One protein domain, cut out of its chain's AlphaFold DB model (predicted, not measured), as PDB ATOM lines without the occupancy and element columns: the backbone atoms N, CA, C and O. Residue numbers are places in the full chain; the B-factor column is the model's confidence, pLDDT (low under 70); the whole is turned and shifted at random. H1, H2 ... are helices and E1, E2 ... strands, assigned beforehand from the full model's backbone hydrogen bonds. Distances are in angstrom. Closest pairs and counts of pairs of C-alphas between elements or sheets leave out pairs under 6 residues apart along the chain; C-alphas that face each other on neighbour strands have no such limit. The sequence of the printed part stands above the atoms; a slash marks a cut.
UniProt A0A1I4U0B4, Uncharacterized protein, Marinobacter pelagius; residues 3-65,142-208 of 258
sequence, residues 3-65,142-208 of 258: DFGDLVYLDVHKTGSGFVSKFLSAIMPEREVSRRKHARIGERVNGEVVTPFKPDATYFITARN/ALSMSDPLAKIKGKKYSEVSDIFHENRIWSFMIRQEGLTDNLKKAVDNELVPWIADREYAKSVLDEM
ATOM      1  N   ASP A   3      20.079  48.622   8.587       97.62
ATOM      2  CA  ASP A   3      21.050  49.375   9.376       97.62
ATOM      3  C   ASP A   3      20.753  50.872   9.292       97.62
ATOM      4  O   ASP A   3      20.697  51.421   8.191       97.62
ATOM      5  N   PHE A   4      20.589  51.504  10.454       97.50
ATOM      6  CA  PHE A   4      20.319  52.932  10.621       97.50
ATOM      7  C   PHE A   4      21.448  53.655  11.379       97.50
ATOM      8  O   PHE A   4      21.213  54.636  12.086       97.50
ATOM      9  N   GLY A   5      22.674  53.125  11.308       95.88
ATOM     10  CA  GLY A   5      23.819  53.624  12.067       95.88
ATOM     11  C   GLY A   5      23.865  52.974  13.444       95.88
ATOM     12  O   GLY A   5      24.430  51.886  13.583       95.88
ATOM     13  N   ASP A   6      23.222  53.623  14.415       96.50
ATOM     14  CA  ASP A   6      23.234  53.236  15.834       96.50
ATOM     15  C   ASP A   6      22.068  52.314  16.220       96.50
ATOM     16  O   ASP A   6      21.997  51.834  17.350       96.50
ATOM     17  N   LEU A   7      21.141  52.063  15.290       98.19
ATOM     18  CA  LEU A   7      20.058  51.090  15.426       98.19
ATOM     19  C   LEU A   7      20.121  50.094  14.272       98.19
ATOM     20  O   LEU A   7      20.159  50.474  13.102       98.19
ATOM     21  N   VAL A   8      20.078  48.805  14.592       98.25
ATOM     22  CA  VAL A   8      20.184  47.730  13.610       98.25
ATOM     23  C   VAL A   8      19.074  46.702  13.810       98.25
ATOM     24  O   VAL A   8      18.975  46.040  14.841       98.25
ATOM     25  N   TYR A   9      18.261  46.504  12.774       98.56
ATOM     26  CA  TYR A   9      17.252  45.451  12.747       98.56
ATOM     27  C   TYR A   9      17.795  44.159  12.118       98.56
ATOM     28  O   TYR A   9      18.137  44.095  10.927       98.56
ATOM     29  N   LEU A  10      17.813  43.093  12.917       98.38
ATOM     30  CA  LEU A  10      18.140  41.726  12.521       98.38
ATOM     31  C   LEU A  10      16.894  41.060  11.910       98.38
ATOM     32  O   LEU A  10      16.029  40.500  12.586       98.38
ATOM     33  N   ASP A  11      16.780  41.145  10.589       96.25
ATOM     34  CA  ASP A  11      15.585  40.792   9.820       96.25
ATOM     35  C   ASP A  11      15.415  39.278   9.599       96.25
ATOM     36  O   ASP A  11      15.636  38.745   8.513       96.25
ATOM     37  N   VAL A  12      14.953  38.550  10.613       97.31
ATOM     38  CA  VAL A  12      14.716  37.100  10.500       97.31
ATOM     39  C   VAL A  12      13.709  36.770   9.380       97.31
ATOM     40  O   VAL A  12      12.791  37.525   9.031       97.31
ATOM     41  N   HIS A  13      13.906  35.622   8.730       96.06
ATOM     42  CA  HIS A  13      13.018  35.167   7.664       96.06
ATOM     43  C   HIS A  13      11.615  34.892   8.213       96.06
ATOM     44  O   HIS A  13      11.463  34.122   9.151       96.06
ATOM     45  N   LYS A  14      10.576  35.416   7.553       95.69
ATOM     46  CA  LYS A  14       9.160  35.085   7.835       95.69
ATOM     47  C   LYS A  14       8.651  35.475   9.230       95.69
ATOM     48  O   LYS A  14       7.623  34.968   9.669       95.69
ATOM     49  N   THR A  15       9.287  36.458   9.856       96.56
ATOM     50  CA  THR A  15       8.896  37.047  11.149       96.56
ATOM     51  C   THR A  15       8.266  38.439  11.004       96.56
ATOM     52  O   THR A  15       8.273  39.229  11.938       96.56
ATOM     53  N   GLY A  16       7.741  38.780   9.819       94.88
ATOM     54  CA  GLY A  16       7.239  40.132   9.536       94.88
ATOM     55  C   GLY A  16       8.333  41.145   9.182       94.88
ATOM     56  O   GLY A  16       8.061  42.336   9.106       94.88
ATOM     57  N   SER A  17       9.554  40.691   8.885       95.50
ATOM     58  CA  SER A  17      10.697  41.560   8.571       95.50
ATOM     59  C   SER A  17      10.475  42.579   7.456       95.50
ATOM     60  O   SER A  17      11.012  43.685   7.521       95.50
ATOM     61  N   GLY A  18       9.668  42.246   6.446       95.44
ATOM     62  CA  GLY A  18       9.274  43.200   5.409       95.44
ATOM     63  C   GLY A  18       8.455  44.369   5.964       95.44
ATOM     64  O   GLY A  18       8.730  45.508   5.601       95.44
ATOM     65  N   PHE A  19       7.507  44.082   6.859       96.38
ATOM     66  CA  PHE A  19       6.681  45.077   7.542       96.38
ATOM     67  C   PHE A  19       7.546  45.956   8.450       96.38
ATOM     68  O   PHE A  19       7.576  47.163   8.254       96.38
ATOM     69  N   VAL A  20       8.350  45.356   9.339       97.69
ATOM     70  CA  VAL A  20       9.256  46.105  10.237       97.69
ATOM     71  C   VAL A  20      10.189  47.017   9.447       97.69
ATOM     72  O   VAL A  20      10.332  48.187   9.767       97.69
ATOM     73  N   SER A  21      10.796  46.516   8.369       97.62
ATOM     74  CA  SER A  21      11.699  47.347   7.569       97.62
ATOM     75  C   SER A  21      10.983  48.520   6.897       97.62
ATOM     76  O   SER A  21      11.545  49.603   6.861       97.62
ATOM     77  N   LYS A  22       9.775  48.306   6.350       97.19
ATOM     78  CA  LYS A  22       8.971  49.383   5.744       97.19
ATOM     79  C   LYS A  22       8.609  50.442   6.787       97.19
ATOM     80  O   LYS A  22       8.723  51.622   6.494       97.19
ATOM     81  N   PHE A  23       8.225  50.001   7.985       97.88
ATOM     82  CA  PHE A  23       7.936  50.878   9.113       97.88
ATOM     83  C   PHE A  23       9.152  51.742   9.468       97.88
ATOM     84  O   PHE A  23       9.049  52.961   9.444       97.88
ATOM     85  N   LEU A  24      10.320  51.130   9.702       97.88
ATOM     86  CA  LEU A  24      11.534  51.873  10.055       97.88
ATOM     87  C   LEU A  24      11.960  52.868   8.963       97.88
ATOM     88  O   LEU A  24      12.288  54.002   9.297       97.88
ATOM     89  N   SER A  25      11.917  52.484   7.677       97.06
ATOM     90  CA  SER A  25      12.231  53.415   6.575       97.06
ATOM     91  C   SER A  25      11.255  54.596   6.519       97.06
ATOM     92  O   SER A  25      11.647  55.675   6.100       97.06
ATOM     93  N   ALA A  26       9.994  54.410   6.924       96.81
ATOM     94  CA  ALA A  26       9.008  55.490   6.930       96.81
ATOM     95  C   ALA A  26       9.262  56.504   8.056       96.81
ATOM     96  O   ALA A  26       9.100  57.700   7.844       96.81
ATOM     97  N   ILE A  27       9.680  56.041   9.239       97.12
ATOM     98  CA  ILE A  27       9.841  56.911  10.415       97.12
ATOM     99  C   ILE A  27      11.264  57.458  10.605       97.12
ATOM    100  O   ILE A  27      11.459  58.394  11.375       97.12
ATOM    101  N   MET A  28      12.264  56.879   9.933       95.19
ATOM    102  CA  MET A  28      13.671  57.296  10.014       95.19
ATOM    103  C   MET A  28      14.372  57.289   8.637       95.19
ATOM    104  O   MET A  28      15.453  56.706   8.516       95.19
ATOM    105  N   PRO A  29      13.802  57.912   7.585       91.00
ATOM    106  CA  PRO A  29      14.346  57.819   6.225       91.00
ATOM    107  C   PRO A  29      15.783  58.352   6.118       91.00
ATOM    108  O   PRO A  29      16.641  57.698   5.535       91.00
ATOM    109  N   GLU A  30      16.076  59.481   6.769       92.38
ATOM    110  CA  GLU A  30      17.392  60.141   6.725       92.38
ATOM    111  C   GLU A  30      18.501  59.378   7.469       92.38
ATOM    112  O   GLU A  30      19.667  59.766   7.430       92.38
ATOM    113  N   ARG A  31      18.150  58.307   8.193       93.56
ATOM    114  CA  ARG A  31      19.106  57.493   8.954       93.56
ATOM    115  C   ARG A  31      19.455  56.177   8.267       93.56
ATOM    116  O   ARG A  31      20.321  55.476   8.778       93.56
ATOM    117  N   GLU A  32      18.801  55.801   7.164       96.56
ATOM    118  CA  GLU A  32      19.049  54.511   6.505       96.56
ATOM    119  C   GLU A  32      20.481  54.463   5.938       96.56
ATOM    120  O   GLU A  32      20.820  55.156   4.982       96.56
ATOM    121  N   VAL A  33      21.335  53.622   6.528       96.44
ATOM    122  CA  VAL A  33      22.729  53.429   6.097       96.44
ATOM    123  C   VAL A  33      22.810  52.323   5.056       96.44
ATOM    124  O   VAL A  33      23.464  52.464   4.023       96.44
ATOM    125  N   SER A  34      22.186  51.175   5.332       95.69
ATOM    126  CA  SER A  34      22.180  50.061   4.387       95.69
ATOM    127  C   SER A  34      21.063  49.062   4.657       95.69
ATOM    128  O   SER A  34      20.600  48.866   5.783       95.69
ATOM    129  N   ARG A  35      20.672  48.335   3.606       95.56
ATOM    130  CA  ARG A  35      19.684  47.263   3.706       95.56
ATOM    131  C   ARG A  35      20.105  46.036   2.915       95.56
ATOM    132  O   ARG A  35      20.135  46.033   1.688       95.56
ATOM    133  N   ARG A  36      20.358  44.935   3.623       94.75
ATOM    134  CA  ARG A  36      20.721  43.641   3.026       94.75
ATOM    135  C   ARG A  36      19.868  42.538   3.619       94.75
ATOM    136  O   ARG A  36      20.117  42.106   4.740       94.75
ATOM    137  N   LYS A  37      18.860  42.070   2.881       94.12
ATOM    138  CA  LYS A  37      17.876  41.110   3.403       94.12
ATOM    139  C   LYS A  37      18.541  39.861   3.975       94.12
ATOM    140  O   LYS A  37      19.282  39.182   3.271       94.12
ATOM    141  N   HIS A  38      18.235  39.557   5.232       94.50
ATOM    142  CA  HIS A  38      18.688  38.362   5.945       94.50
ATOM    143  C   HIS A  38      20.215  38.211   6.054       94.50
ATOM    144  O   HIS A  38      20.714  37.100   6.244       94.50
ATOM    145  N   ALA A  39      20.958  39.313   5.912       94.88
ATOM    146  CA  ALA A  39      22.404  39.321   6.091       94.88
ATOM    147  C   ALA A  39      22.781  39.081   7.558       94.88
ATOM    148  O   ALA A  39      22.165  39.645   8.464       94.88
ATOM    149  N   ARG A  40      23.805  38.249   7.764       95.38
ATOM    150  CA  ARG A  40      24.348  37.893   9.081       95.38
ATOM    151  C   ARG A  40      25.452  38.853   9.470       95.38
ATOM    152  O   ARG A  40      26.210  39.261   8.599       95.38
ATOM    153  N   ILE A  41      25.605  39.145  10.753       96.06
ATOM    154  CA  ILE A  41      26.760  39.904  11.233       96.06
ATOM    155  C   ILE A  41      28.035  39.064  11.082       96.06
ATOM    156  O   ILE A  41      28.044  37.877  11.414       96.06
ATOM    157  N   GLY A  42      29.095  39.672  10.551       93.75
ATOM    158  CA  GLY A  42      30.355  39.000  10.228       93.75
ATOM    159  C   GLY A  42      30.320  38.193   8.923       93.75
ATOM    160  O   GLY A  42      31.218  37.399   8.651       93.75
ATOM    161  N   GLU A  43      29.286  38.348   8.084       91.56
ATOM    162  CA  GLU A  43      29.266  37.673   6.783       91.56
ATOM    163  C   GLU A  43      30.453  38.128   5.927       91.56
ATOM    164  O   GLU A  43      30.739  39.322   5.832       91.56
ATOM    165  N   ARG A  44      31.124  37.159   5.290       91.06
ATOM    166  CA  ARG A  44      32.263  37.403   4.407       91.06
ATOM    167  C   ARG A  44      31.957  37.058   2.958       91.06
ATOM    168  O   ARG A  44      31.408  35.988   2.685       91.06
ATOM    169  N   VAL A  45      32.380  37.924   2.042       88.19
ATOM    170  CA  VAL A  45      32.345  37.719   0.588       88.19
ATOM    171  C   VAL A  45      33.754  37.969   0.064       88.19
ATOM    172  O   VAL A  45      34.337  39.002   0.356       88.19
ATOM    173  N   ASN A  46      34.330  36.996  -0.647       91.31
ATOM    174  CA  ASN A  46      35.714  37.056  -1.147       91.31
ATOM    175  C   ASN A  46      36.763  37.393  -0.063       91.31
ATOM    176  O   ASN A  46      37.762  38.041  -0.334       91.31
ATOM    177  N   GLY A  47      36.530  36.942   1.176       90.50
ATOM    178  CA  GLY A  47      37.410  37.192   2.326       90.50
ATOM    179  C   GLY A  47      37.076  38.458   3.127       90.50
ATOM    180  O   GLY A  47      37.405  38.518   4.314       90.50
ATOM    181  N   GLU A  48      36.342  39.403   2.545       92.81
ATOM    182  CA  GLU A  48      36.010  40.694   3.156       92.81
ATOM    183  C   GLU A  48      34.714  40.638   3.961       92.81
ATOM    184  O   GLU A  48      33.747  39.998   3.546       92.81
ATOM    185  N   VAL A  49      34.677  41.314   5.114       92.44
ATOM    186  CA  VAL A  49      33.472  41.417   5.950       92.44
ATOM    187  C   VAL A  49      32.514  42.432   5.330       92.44
ATOM    188  O   VAL A  49      32.809  43.619   5.273       92.44
ATOM    189  N   VAL A  50      31.341  41.967   4.908       91.56
ATOM    190  CA  VAL A  50      30.329  42.782   4.209       91.56
ATOM    191  C   VAL A  50      29.180  43.243   5.115       91.56
ATOM    192  O   VAL A  50      28.264  43.939   4.674       91.56
ATOM    193  N   THR A  51      29.188  42.815   6.372       92.81
ATOM    194  CA  THR A  51      28.239  43.203   7.428       92.81
ATOM    195  C   THR A  51      28.995  43.242   8.755       92.81
ATOM    196  O   THR A  51      28.961  42.269   9.515       92.81
ATOM    197  N   PRO A  52      29.755  44.318   9.015       94.62
ATOM    198  CA  PRO A  52      30.566  44.420  10.220       94.62
ATOM    199  C   PRO A  52      29.692  44.472  11.477       94.62
ATOM    200  O   PRO A  52      28.571  44.980  11.456       94.62
ATOM    201  N   PHE A  53      30.222  43.943  12.578       96.62
ATOM    202  CA  PHE A  53      29.642  44.152  13.898       96.62
ATOM    203  C   PHE A  53      30.020  45.549  14.402       96.62
ATOM    204  O   PHE A  53      31.197  45.901  14.414       96.62
ATOM    205  N   LYS A  54      29.023  46.323  14.822       96.69
ATOM    206  CA  LYS A  54      29.171  47.618  15.495       96.69
ATOM    207  C   LYS A  54      28.895  47.431  16.992       96.69
ATOM    208  O   LYS A  54      27.735  47.171  17.313       96.69
ATOM    209  N   PRO A  55      29.899  47.510  17.880       95.69
ATOM    210  CA  PRO A  55      29.712  47.241  19.308       95.69
ATOM    211  C   PRO A  55      28.823  48.277  20.006       95.69
ATOM    212  O   PRO A  55      28.100  47.917  20.926       95.69
ATOM    213  N   ASP A  56      28.827  49.523  19.526       96.50
ATOM    214  CA  ASP A  56      28.074  50.628  20.136       96.50
ATOM    215  C   ASP A  56      26.645  50.775  19.582       96.50
ATOM    216  O   ASP A  56      25.867  51.598  20.061       96.50
ATOM    217  N   ALA A  57      26.276  49.978  18.572       97.62
ATOM    218  CA  ALA A  57      24.934  50.010  18.002       97.62
ATOM    219  C   ALA A  57      23.957  49.164  18.826       97.62
ATOM    220  O   ALA A  57      24.281  48.079  19.311       97.62
ATOM    221  N   THR A  58      22.708  49.613  18.901       98.19
ATOM    222  CA  THR A  58      21.607  48.815  19.437       98.19
ATOM    223  C   THR A  58      21.066  47.887  18.363       98.19
ATOM    224  O   THR A  58      20.617  48.330  17.307       98.19
ATOM    225  N   TYR A  59      21.042  46.586  18.648       98.62
ATOM    226  CA  TYR A  59      20.426  45.602  17.762       98.62
ATOM    227  C   TYR A  59      19.090  45.155  18.323       98.62
ATOM    228  O   TYR A  59      18.948  44.921  19.523       98.62
ATOM    229  N   PHE A  60      18.128  44.922  17.443       98.69
ATOM    230  CA  PHE A  60      16.903  44.231  17.812       98.69
ATOM    231  C   PHE A  60      16.508  43.211  16.758       98.69
ATOM    232  O   PHE A  60      16.926  43.267  15.600       98.69
ATOM    233  N   ILE A  61      15.710  42.240  17.178       98.69
ATOM    234  CA  ILE A  61      15.338  41.093  16.358       98.69
ATOM    235  C   ILE A  61      13.846  40.811  16.491       98.69
ATOM    236  O   ILE A  61      13.189  41.229  17.440       98.69
ATOM    237  N   THR A  62      13.298  40.074  15.534       98.38
ATOM    238  CA  THR A  62      11.933  39.543  15.629       98.38
ATOM    239  C   THR A  62      11.945  38.027  15.706       98.38
ATOM    240  O   THR A  62      12.673  37.398  14.936       98.38
ATOM    241  N   ALA A  63      11.085  37.455  16.543       98.06
ATOM    242  CA  ALA A  63      10.815  36.019  16.586       98.06
ATOM    243  C   ALA A  63       9.378  35.720  16.131       98.06
ATOM    244  O   ALA A  63       8.518  36.602  16.110       98.06
ATOM    245  N   ARG A  64       9.127  34.474  15.727       97.81
ATOM    246  CA  ARG A  64       7.792  33.972  15.392       97.81
ATOM    247  C   ARG A  64       7.648  32.545  15.896       97.81
ATOM    248  O   ARG A  64       8.628  31.804  15.901       97.81
ATOM    249  N   ASN A  65       6.430  32.154  16.253       97.81
ATOM    250  CA  ASN A  65       6.092  30.770  16.533       97.81
ATOM    251  C   ASN A  65       6.548  29.870  15.360       97.81
ATOM    252  O   ASN A  65       6.192  30.163  14.208       97.81
ATOM    253  N   ALA A 142      21.579  32.137  13.694       97.12
ATOM    254  CA  ALA A 142      22.523  32.625  12.696       97.12
ATOM    255  C   ALA A 142      22.368  34.114  12.342       97.12
ATOM    256  O   ALA A 142      23.157  34.615  11.544       97.12
ATOM    257  N   LEU A 143      21.363  34.809  12.873       97.44
ATOM    258  CA  LEU A 143      21.228  36.265  12.786       97.44
ATOM    259  C   LEU A 143      21.442  36.951  14.137       97.44
ATOM    260  O   LEU A 143      21.661  38.153  14.159       97.44
ATOM    261  N   SER A 144      21.400  36.211  15.245       97.88
ATOM    262  CA  SER A 144      21.458  36.762  16.599       97.88
ATOM    263  C   SER A 144      22.859  36.988  17.158       97.88
ATOM    264  O   SER A 144      22.953  37.474  18.279       97.88
ATOM    265  N   MET A 145      23.926  36.625  16.445       97.31
ATOM    266  CA  MET A 145      25.310  36.720  16.928       97.31
ATOM    267  C   MET A 145      26.234  37.291  15.850       97.31
ATOM    268  O   MET A 145      25.936  37.186  14.658       97.31
ATOM    269  N   SER A 146      27.389  37.814  16.265       96.00
ATOM    270  CA  SER A 146      28.530  38.053  15.374       96.00
ATOM    271  C   SER A 146      29.216  36.740  14.987       96.00
ATOM    272  O   SER A 146      29.366  35.842  15.823       96.00
ATOM    273  N   ASP A 147      29.599  36.618  13.712       94.81
ATOM    274  CA  ASP A 147      30.279  35.451  13.130       94.81
ATOM    275  C   ASP A 147      29.643  34.092  13.501       94.81
ATOM    276  O   ASP A 147      30.340  33.133  13.852       94.81
ATOM    277  N   PRO A 148      28.306  33.948  13.410       94.81
ATOM    278  CA  PRO A 148      27.586  32.858  14.065       94.81
ATOM    279  C   PRO A 148      28.030  31.484  13.568       94.81
ATOM    280  O   PRO A 148      28.167  30.549  14.346       94.81
ATOM    281  N   LEU A 149      28.299  31.358  12.267       94.31
ATOM    282  CA  LEU A 149      28.706  30.091  11.661       94.31
ATOM    283  C   LEU A 149      30.093  29.630  12.099       94.31
ATOM    284  O   LEU A 149      30.323  28.427  12.139       94.31
ATOM    285  N   ALA A 150      31.010  30.555  12.393       94.38
ATOM    286  CA  ALA A 150      32.314  30.187  12.930       94.38
ATOM    287  C   ALA A 150      32.163  29.597  14.340       94.38
ATOM    288  O   ALA A 150      32.845  28.635  14.672       94.38
ATOM    289  N   LYS A 151      31.212  30.126  15.121       95.88
ATOM    290  CA  LYS A 151      30.951  29.707  16.501       95.88
ATOM    291  C   LYS A 151      30.207  28.369  16.593       95.88
ATOM    292  O   LYS A 151      30.580  27.527  17.397       95.88
ATOM    293  N   ILE A 152      29.187  28.143  15.757       96.62
ATOM    294  CA  ILE A 152      28.267  26.992  15.911       96.62
ATOM    295  C   ILE A 152      28.553  25.799  14.986       96.62
ATOM    296  O   ILE A 152      27.891  24.765  15.087       96.62
ATOM    297  N   LYS A 153      29.484  25.916  14.032       95.88
ATOM    298  CA  LYS A 153      29.763  24.831  13.077       95.88
ATOM    299  C   LYS A 153      30.275  23.585  13.806       95.88
ATOM    300  O   LYS A 153      31.263  23.651  14.527       95.88
ATOM    301  N   GLY A 154      29.638  22.442  13.545       94.56
ATOM    302  CA  GLY A 154      30.012  21.149  14.133       94.56
ATOM    303  C   GLY A 154      29.716  21.007  15.632       94.56
ATOM    304  O   GLY A 154      30.110  20.003  16.218       94.56
ATOM    305  N   LYS A 155      29.041  21.985  16.241       97.25
ATOM    306  CA  LYS A 155      28.657  21.989  17.656       97.25
ATOM    307  C   LYS A 155      27.350  21.250  17.881       97.25
ATOM    308  O   LYS A 155      26.465  21.321  17.027       97.25
ATOM    309  N   LYS A 156      27.231  20.571  19.024       97.31
ATOM    310  CA  LYS A 156      25.984  19.935  19.473       97.31
ATOM    311  C   LYS A 156      24.976  20.964  19.966       97.31
ATOM    312  O   LYS A 156      25.349  22.078  20.316       97.31
ATOM    313  N   TYR A 157      23.701  20.579  20.026       96.50
ATOM    314  CA  TYR A 157      22.624  21.460  20.492       96.50
ATOM    315  C   TYR A 157      22.927  22.196  21.807       96.50
ATOM    316  O   TYR A 157      22.760  23.412  21.867       96.50
ATOM    317  N   SER A 158      23.397  21.482  22.835       95.69
ATOM    318  CA  SER A 158      23.728  22.077  24.137       95.69
ATOM    319  C   SER A 158      24.799  23.160  24.007       95.69
ATOM    320  O   SER A 158      24.563  24.294  24.409       95.69
ATOM    321  N   GLU A 159      25.908  22.853  23.328       97.62
ATOM    322  CA  GLU A 159      26.979  23.820  23.060       97.62
ATOM    323  C   GLU A 159      26.466  25.031  22.266       97.62
ATOM    324  O   GLU A 159      26.847  26.163  22.545       97.62
ATOM    325  N   VAL A 160      25.600  24.819  21.266       97.38
ATOM    326  CA  VAL A 160      25.012  25.919  20.482       97.38
ATOM    327  C   VAL A 160      24.142  26.820  21.355       97.38
ATOM    328  O   VAL A 160      24.171  28.037  21.173       97.38
ATOM    329  N   SER A 161      23.380  26.244  22.288       96.25
ATOM    330  CA  SER A 161      22.562  27.005  23.232       96.25
ATOM    331  C   SER A 161      23.433  27.876  24.136       96.25
ATOM    332  O   SER A 161      23.169  29.071  24.254       96.25
ATOM    333  N   ASP A 162      24.496  27.311  24.710       97.56
ATOM    334  CA  ASP A 162      25.417  28.035  25.595       97.56
ATOM    335  C   ASP A 162      26.112  29.178  24.842       97.56
ATOM    336  O   ASP A 162      26.026  30.343  25.238       97.56
ATOM    337  N   ILE A 163      26.670  28.871  23.664       98.00
ATOM    338  CA  ILE A 163      27.280  29.861  22.768       98.00
ATOM    339  C   ILE A 163      26.296  30.988  22.455       98.00
ATOM    340  O   ILE A 163      26.680  32.157  22.485       98.00
ATOM    341  N   PHE A 164      25.035  30.667  22.152       97.75
ATOM    342  CA  PHE A 164      24.016  31.676  21.875       97.75
ATOM    343  C   PHE A 164      23.796  32.617  23.061       97.75
ATOM    344  O   PHE A 164      23.757  33.834  22.863       97.75
ATOM    345  N   HIS A 165      23.655  32.086  24.275       96.31
ATOM    346  CA  HIS A 165      23.399  32.907  25.458       96.31
ATOM    347  C   HIS A 165      24.567  33.842  25.781       96.31
ATOM    348  O   HIS A 165      24.331  34.989  26.157       96.31
ATOM    349  N   GLU A 166      25.798  33.389  25.553       97.31
ATOM    350  CA  GLU A 166      27.014  34.180  25.755       97.31
ATOM    351  C   GLU A 166      27.257  35.226  24.656       97.31
ATOM    352  O   GLU A 166      27.900  36.243  24.898       97.31
ATOM    353  N   ASN A 167      26.773  34.984  23.431       97.69
ATOM    354  CA  ASN A 167      27.178  35.753  22.247       97.69
ATOM    355  C   ASN A 167      26.040  36.500  21.541       97.69
ATOM    356  O   ASN A 167      26.277  37.090  20.478       97.69
ATOM    357  N   ARG A 168      24.803  36.458  22.053       97.81
ATOM    358  CA  ARG A 168      23.696  37.203  21.441       97.81
ATOM    359  C   ARG A 168      23.995  38.707  21.447       97.81
ATOM    360  O   ARG A 168      24.430  39.248  22.455       97.81
ATOM    361  N   ILE A 169      23.725  39.382  20.333       98.00
ATOM    362  CA  ILE A 169      24.068  40.810  20.156       98.00
ATOM    363  C   ILE A 169      22.874  41.761  20.279       98.00
ATOM    364  O   ILE A 169      23.049  42.972  20.239       98.00
ATOM    365  N   TRP A 170      21.650  41.237  20.361       98.00
ATOM    366  CA  TRP A 170      20.438  42.053  20.392       98.00
ATOM    367  C   TRP A 170      20.031  42.452  21.806       98.00
ATOM    368  O   TRP A 170      20.106  41.648  22.735       98.00
ATOM    369  N   SER A 171      19.549  43.685  21.941       98.00
ATOM    370  CA  SER A 171      19.119  44.295  23.200       98.00
ATOM    371  C   SER A 171      17.679  43.919  23.546       98.00
ATOM    372  O   SER A 171      17.386  43.605  24.694       98.00
ATOM    373  N   PHE A 172      16.791  43.873  22.547       98.06
ATOM    374  CA  PHE A 172      15.394  43.466  22.720       98.06
ATOM    375  C   PHE A 172      14.863  42.669  21.519       98.06
ATOM    376  O   PHE A 172      15.463  42.631  20.438       98.06
ATOM    377  N   MET A 173      13.732  41.992  21.727       98.00
ATOM    378  CA  MET A 173      13.090  41.129  20.739       98.00
ATOM    379  C   MET A 173      11.594  41.424  20.649       98.00
ATOM    380  O   MET A 173      10.913  41.539  21.664       98.00
ATOM    381  N   ILE A 174      11.083  41.488  19.420       98.06
ATOM    382  CA  ILE A 174       9.667  41.713  19.125       98.06
ATOM    383  C   ILE A 174       9.035  40.417  18.599       98.06
ATOM    384  O   ILE A 174       9.458  39.872  17.575       98.06
ATOM    385  N   ARG A 175       7.989  39.923  19.270       97.31
ATOM    386  CA  ARG A 175       7.212  38.774  18.777       97.31
ATOM    387  C   ARG A 175       6.351  39.188  17.581       97.31
ATOM    388  O   ARG A 175       5.727  40.249  17.588       97.31
ATOM    389  N   GLN A 176       6.294  38.333  16.561       96.38
ATOM    390  CA  GLN A 176       5.464  38.557  15.376       96.38
ATOM    391  C   GLN A 176       3.963  38.429  15.688       96.38
ATOM    392  O   GLN A 176       3.138  39.067  15.033       96.38
ATOM    393  N   GLU A 177       3.594  37.617  16.673       94.00
ATOM    394  CA  GLU A 177       2.231  37.530  17.185       94.00
ATOM    395  C   GLU A 177       1.863  38.866  17.843       94.00
ATOM    396  O   GLU A 177       2.437  39.237  18.865       94.00
ATOM    397  N   GLY A 178       0.943  39.616  17.230       94.12
ATOM    398  CA  GLY A 178       0.644  40.991  17.647       94.12
ATOM    399  C   GLY A 178       1.712  42.006  17.224       94.12
ATOM    400  O   GLY A 178       1.946  42.970  17.943       94.12
ATOM    401  N   LEU A 179       2.384  41.792  16.082       95.38
ATOM    402  CA  LEU A 179       3.513  42.617  15.623       95.38
ATOM    403  C   LEU A 179       3.247  44.130  15.682       95.38
ATOM    404  O   LEU A 179       4.117  44.859  16.142       95.38
ATOM    405  N   THR A 180       2.077  44.597  15.234       96.69
ATOM    406  CA  THR A 180       1.722  46.026  15.260       96.69
ATOM    407  C   THR A 180       1.713  46.570  16.687       96.69
ATOM    408  O   THR A 180       2.406  47.541  16.972       96.69
ATOM    409  N   ASP A 181       1.011  45.905  17.606       97.38
ATOM    410  CA  ASP A 181       0.928  46.333  19.007       97.38
ATOM    411  C   ASP A 181       2.289  46.256  19.705       97.38
ATOM    412  O   ASP A 181       2.655  47.143  20.473       97.38
ATOM    413  N   ASN A 182       3.076  45.217  19.414       97.75
ATOM    414  CA  ASN A 182       4.417  45.076  19.973       97.75
ATOM    415  C   ASN A 182       5.378  46.143  19.424       97.75
ATOM    416  O   ASN A 182       6.232  46.620  20.162       97.75
ATOM    417  N   LEU A 183       5.227  46.559  18.161       98.19
ATOM    418  CA  LEU A 183       5.978  47.687  17.605       98.19
ATOM    419  C   LEU A 183       5.554  49.013  18.233       98.19
ATOM    420  O   LEU A 183       6.427  49.811  18.544       98.19
ATOM    421  N   LYS A 184       4.259  49.242  18.483       98.31
ATOM    422  CA  LYS A 184       3.804  50.441  19.210       98.31
ATOM    423  C   LYS A 184       4.411  50.511  20.611       98.31
ATOM    424  O   LYS A 184       4.932  51.549  20.997       98.31
ATOM    425  N   LYS A 185       4.440  49.384  21.330       98.38
ATOM    426  CA  LYS A 185       5.149  49.287  22.617       98.38
ATOM    427  C   LYS A 185       6.640  49.588  22.466       98.38
ATOM    428  O   LYS A 185       7.181  50.309  23.296       98.38
ATOM    429  N   ALA A 186       7.272  49.103  21.397       98.31
ATOM    430  CA  ALA A 186       8.667  49.416  21.111       98.31
ATOM    431  C   ALA A 186       8.896  50.909  20.846       98.31
ATOM    432  O   ALA A 186       9.856  51.475  21.351       98.31
ATOM    433  N   VAL A 187       7.995  51.577  20.120       98.31
ATOM    434  CA  VAL A 187       8.027  53.037  19.913       98.31
ATOM    435  C   VAL A 187       7.971  53.797  21.238       98.31
ATOM    436  O   VAL A 187       8.665  54.799  21.401       98.31
ATOM    437  N   ASP A 188       7.170  53.319  22.187       98.12
ATOM    438  CA  ASP A 188       7.012  53.959  23.495       98.12
ATOM    439  C   ASP A 188       8.178  53.715  24.455       98.12
ATOM    440  O   ASP A 188       8.362  54.505  25.380       98.12
ATOM    441  N   ASN A 189       8.963  52.657  24.238       97.75
ATOM    442  CA  ASN A 189      10.027  52.246  25.145       97.75
ATOM    443  C   ASN A 189      11.359  52.095  24.399       97.75
ATOM    444  O   ASN A 189      12.178  53.012  24.374       97.75
ATOM    445  N   GLU A 190      11.589  50.944  23.771       98.00
ATOM    446  CA  GLU A 190      12.908  50.549  23.288       98.00
ATOM    447  C   GLU A 190      13.414  51.343  22.082       98.00
ATOM    448  O   GLU A 190      14.608  51.305  21.829       98.00
ATOM    449  N   LEU A 191      12.563  52.044  21.330       97.06
ATOM    450  CA  LEU A 191      12.946  52.815  20.140       97.06
ATOM    451  C   LEU A 191      13.012  54.330  20.382       97.06
ATOM    452  O   LEU A 191      13.417  55.065  19.479       97.06
ATOM    453  N   VAL A 192      12.664  54.808  21.580       96.69
ATOM    454  CA  VAL A 192      12.607  56.244  21.920       96.69
ATOM    455  C   VAL A 192      13.866  57.029  21.506       96.69
ATOM    456  O   VAL A 192      13.702  58.104  20.933       96.69
ATOM    457  N   PRO A 193      15.108  56.530  21.696       96.44
ATOM    458  CA  PRO A 193      16.313  57.281  21.324       96.44
ATOM    459  C   PRO A 193      16.471  57.580  19.824       96.44
ATOM    460  O   PRO A 193      17.265  58.446  19.452       96.44
ATOM    461  N   TRP A 194      15.762  56.859  18.951       96.19
ATOM    462  CA  TRP A 194      15.933  56.951  17.496       96.19
ATOM    463  C   TRP A 194      14.748  57.595  16.774       96.19
ATOM    464  O   TRP A 194      14.888  57.984  15.615       96.19
ATOM    465  N   ILE A 195      13.601  57.732  17.441       95.06
ATOM    466  CA  ILE A 195      12.358  58.222  16.838       95.06
ATOM    467  C   ILE A 195      12.138  59.686  17.218       95.06
ATOM    468  O   ILE A 195      12.033  60.016  18.395       95.06
ATOM    469  N   ALA A 196      12.015  60.555  16.212       94.62
ATOM    470  CA  ALA A 196      11.763  61.982  16.423       94.62
ATOM    471  C   ALA A 196      10.324  62.267  16.892       94.62
ATOM    472  O   ALA A 196      10.118  63.069  17.799       94.62
ATOM    473  N   ASP A 197       9.340  61.590  16.295       97.06
ATOM    474  CA  ASP A 197       7.919  61.755  16.605       97.06
ATOM    475  C   ASP A 197       7.257  60.386  16.823       97.06
ATOM    476  O   ASP A 197       7.094  59.579  15.902       97.06
ATOM    477  N   ARG A 198       6.898  60.116  18.082       97.62
ATOM    478  CA  ARG A 198       6.303  58.842  18.505       97.62
ATOM    479  C   ARG A 198       4.859  58.690  18.048       97.62
ATOM    480  O   ARG A 198       4.448  57.578  17.727       97.62
ATOM    481  N   GLU A 199       4.099  59.779  18.015       98.00
ATOM    482  CA  GLU A 199       2.693  59.724  17.616       98.00
ATOM    483  C   GLU A 199       2.587  59.535  16.106       98.00
ATOM    484  O   GLU A 199       1.829  58.676  15.655       98.00
ATOM    485  N   TYR A 200       3.452  60.204  15.338       97.88
ATOM    486  CA  TYR A 200       3.619  59.907  13.917       97.88
ATOM    487  C   TYR A 200       4.032  58.447  13.680       97.88
ATOM    488  O   TYR A 200       3.442  57.750  12.857       97.88
ATOM    489  N   ALA A 201       5.006  57.923  14.431       98.12
ATOM    490  CA  ALA A 201       5.409  56.527  14.271       98.12
ATOM    491  C   ALA A 201       4.253  55.543  14.541       98.12
ATOM    492  O   ALA A 201       4.089  54.556  13.820       98.12
ATOM    493  N   LYS A 202       3.409  55.812  15.542       98.38
ATOM    494  CA  LYS A 202       2.211  55.002  15.806       98.38
ATOM    495  C   LYS A 202       1.162  55.141  14.706       98.38
ATOM    496  O   LYS A 202       0.593  54.118  14.327       98.38
ATOM    497  N   SER A 203       0.940  56.343  14.169       98.12
ATOM    498  CA  SER A 203      -0.025  56.552  13.082       98.12
ATOM    499  C   SER A 203       0.392  55.802  11.816       98.12
ATOM    500  O   SER A 203      -0.434  55.140  11.193       98.12
ATOM    501  N   VAL A 204       1.693  55.781  11.496       97.88
ATOM    502  CA  VAL A 204       2.232  54.956  10.402       97.88
ATOM    503  C   VAL A 204       1.899  53.478  10.624       97.88
ATOM    504  O   VAL A 204       1.465  52.799   9.696       97.88
ATOM    505  N   LEU A 205       2.055  52.956  11.845       97.31
ATOM    506  CA  LEU A 205       1.714  51.560  12.152       97.31
ATOM    507  C   LEU A 205       0.220  51.250  11.989       97.31
ATOM    508  O   LEU A 205      -0.109  50.121  11.621       97.31
ATOM    509  N   ASP A 206      -0.657  52.218  12.259       96.25
ATOM    510  CA  ASP A 206      -2.109  52.082  12.083       96.25
ATOM    511  C   ASP A 206      -2.531  52.065  10.612       96.25
ATOM    512  O   ASP A 206      -3.438  51.325  10.227       96.25
ATOM    513  N   GLU A 207      -1.845  52.837   9.774       96.06
ATOM    514  CA  GLU A 207      -2.135  52.939   8.342       96.06
ATOM    515  C   GLU A 207      -1.483  51.820   7.518       96.06
ATOM    516  O   GLU A 207      -1.922  51.505   6.405       96.06
ATOM    517  N   MET A 208      -0.423  51.197   8.038       94.25
ATOM    518  CA  MET A 208       0.328  50.194   7.297       94.25
ATOM    519  C   MET A 208      -0.496  48.919   7.049       94.25
ATOM    520  O   MET A 208      -0.915  48.238   7.991       94.25
TER     521      MET A 208
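This is residues 3 to 65 and 142 to 208 of the 258 residues of an uncharacterized protein of Marinobacter pelagius (UniProt A0A1I4U0B4). A small sheet of three strands, E1, E2 and E3, forms the middle, with a triangle of helices, H1, H4 and H5, at one end and a smaller helix pair, H2 and H3, at the other. The 30-residue link from H1 to E2 makes a long loop reaching toward the end of H2 and H3. The 130 printed residues hold five named helices and three named strands, in the order E1 H1 E2 H2 H3 E3 H4 H5; the sheet order is E1, E2, E3, parallel throughout. The class is mixed, helices and strands, with 63 residues, under half, in named elements. The whole is compact, with a radius of gyration of the C-alphas of 15.3 A and spans of 47 by 31 by 24 A.

In the sheet, inner strand E2, residues 58 to 63, has edge strands E1, residues 7 to 10, and E3, residues 170 to 175, as parallel neighbours. N 8 and O 58 are 2.8 A apart, and N 171 and O 59 are 2.8 A apart, both within hydrogen-bond range. H1, residues 17 to 27, is on the sheet at a height of 9.6 A; the C-alphas of Ser 17 and Thr 62 are the closest of H1 and E2, at 7.4 A. E1, H1 and E2 form a strand-helix-strand unit, two parallel neighbour strands with a helix between, its crossover left-handed. H4, residues 179 to 188, is on the sheet at a height of 6.3 A, over none of its strands. H5, residues 198 to 207, forms a helical hairpin with H4, a shallow tilt of 12 degrees, opposite ways; their closest C-alphas, of Lys 184 and Lys 202, are 5.9 A apart. H5 touches H1 at a steep tilt of 48 degrees, opposite ways, closest at the C-alphas of Ile 27 and Ala 201, 5.9 A. H1 and H4 are near each other, with 7 pairs of C-alphas within 10 A. H2, residues 148 to 152, touches H3, residues 157 to 167, with the closest C-alphas, of Ile 152 and Val 160, 5.7 A apart. H2 and H3 are not on the sheet and are apart from H1, H4 and H5. In H1, H2, H3, H4 and H5 every O i to N i+4 pair is within hydrogen-bond range.

E1 begins at C-alpha 7, (20.058, 51.090, 15.426). E2 is 17.0 A long and E3 13.7 A. H1 is 15.5 A long, H3 15.1 A, H4 14.2 A and H5 14.5 A, the last ending at C-alpha 207, (-2.135, 52.939, 8.342).

The two C-alphas farthest apart, of Gly 154 and Glu 199, are 47.4 A apart. Residues 66 to 141 are cut out, and C-alphas 65 and 142 are 17.0 A apart across the cut. The link from H1 to E2 is long; within it residues 44 to 45 pair antiparallel with 48 to 49. The mean pLDDT of the printed part is 96.3, and no printed residue is under 70.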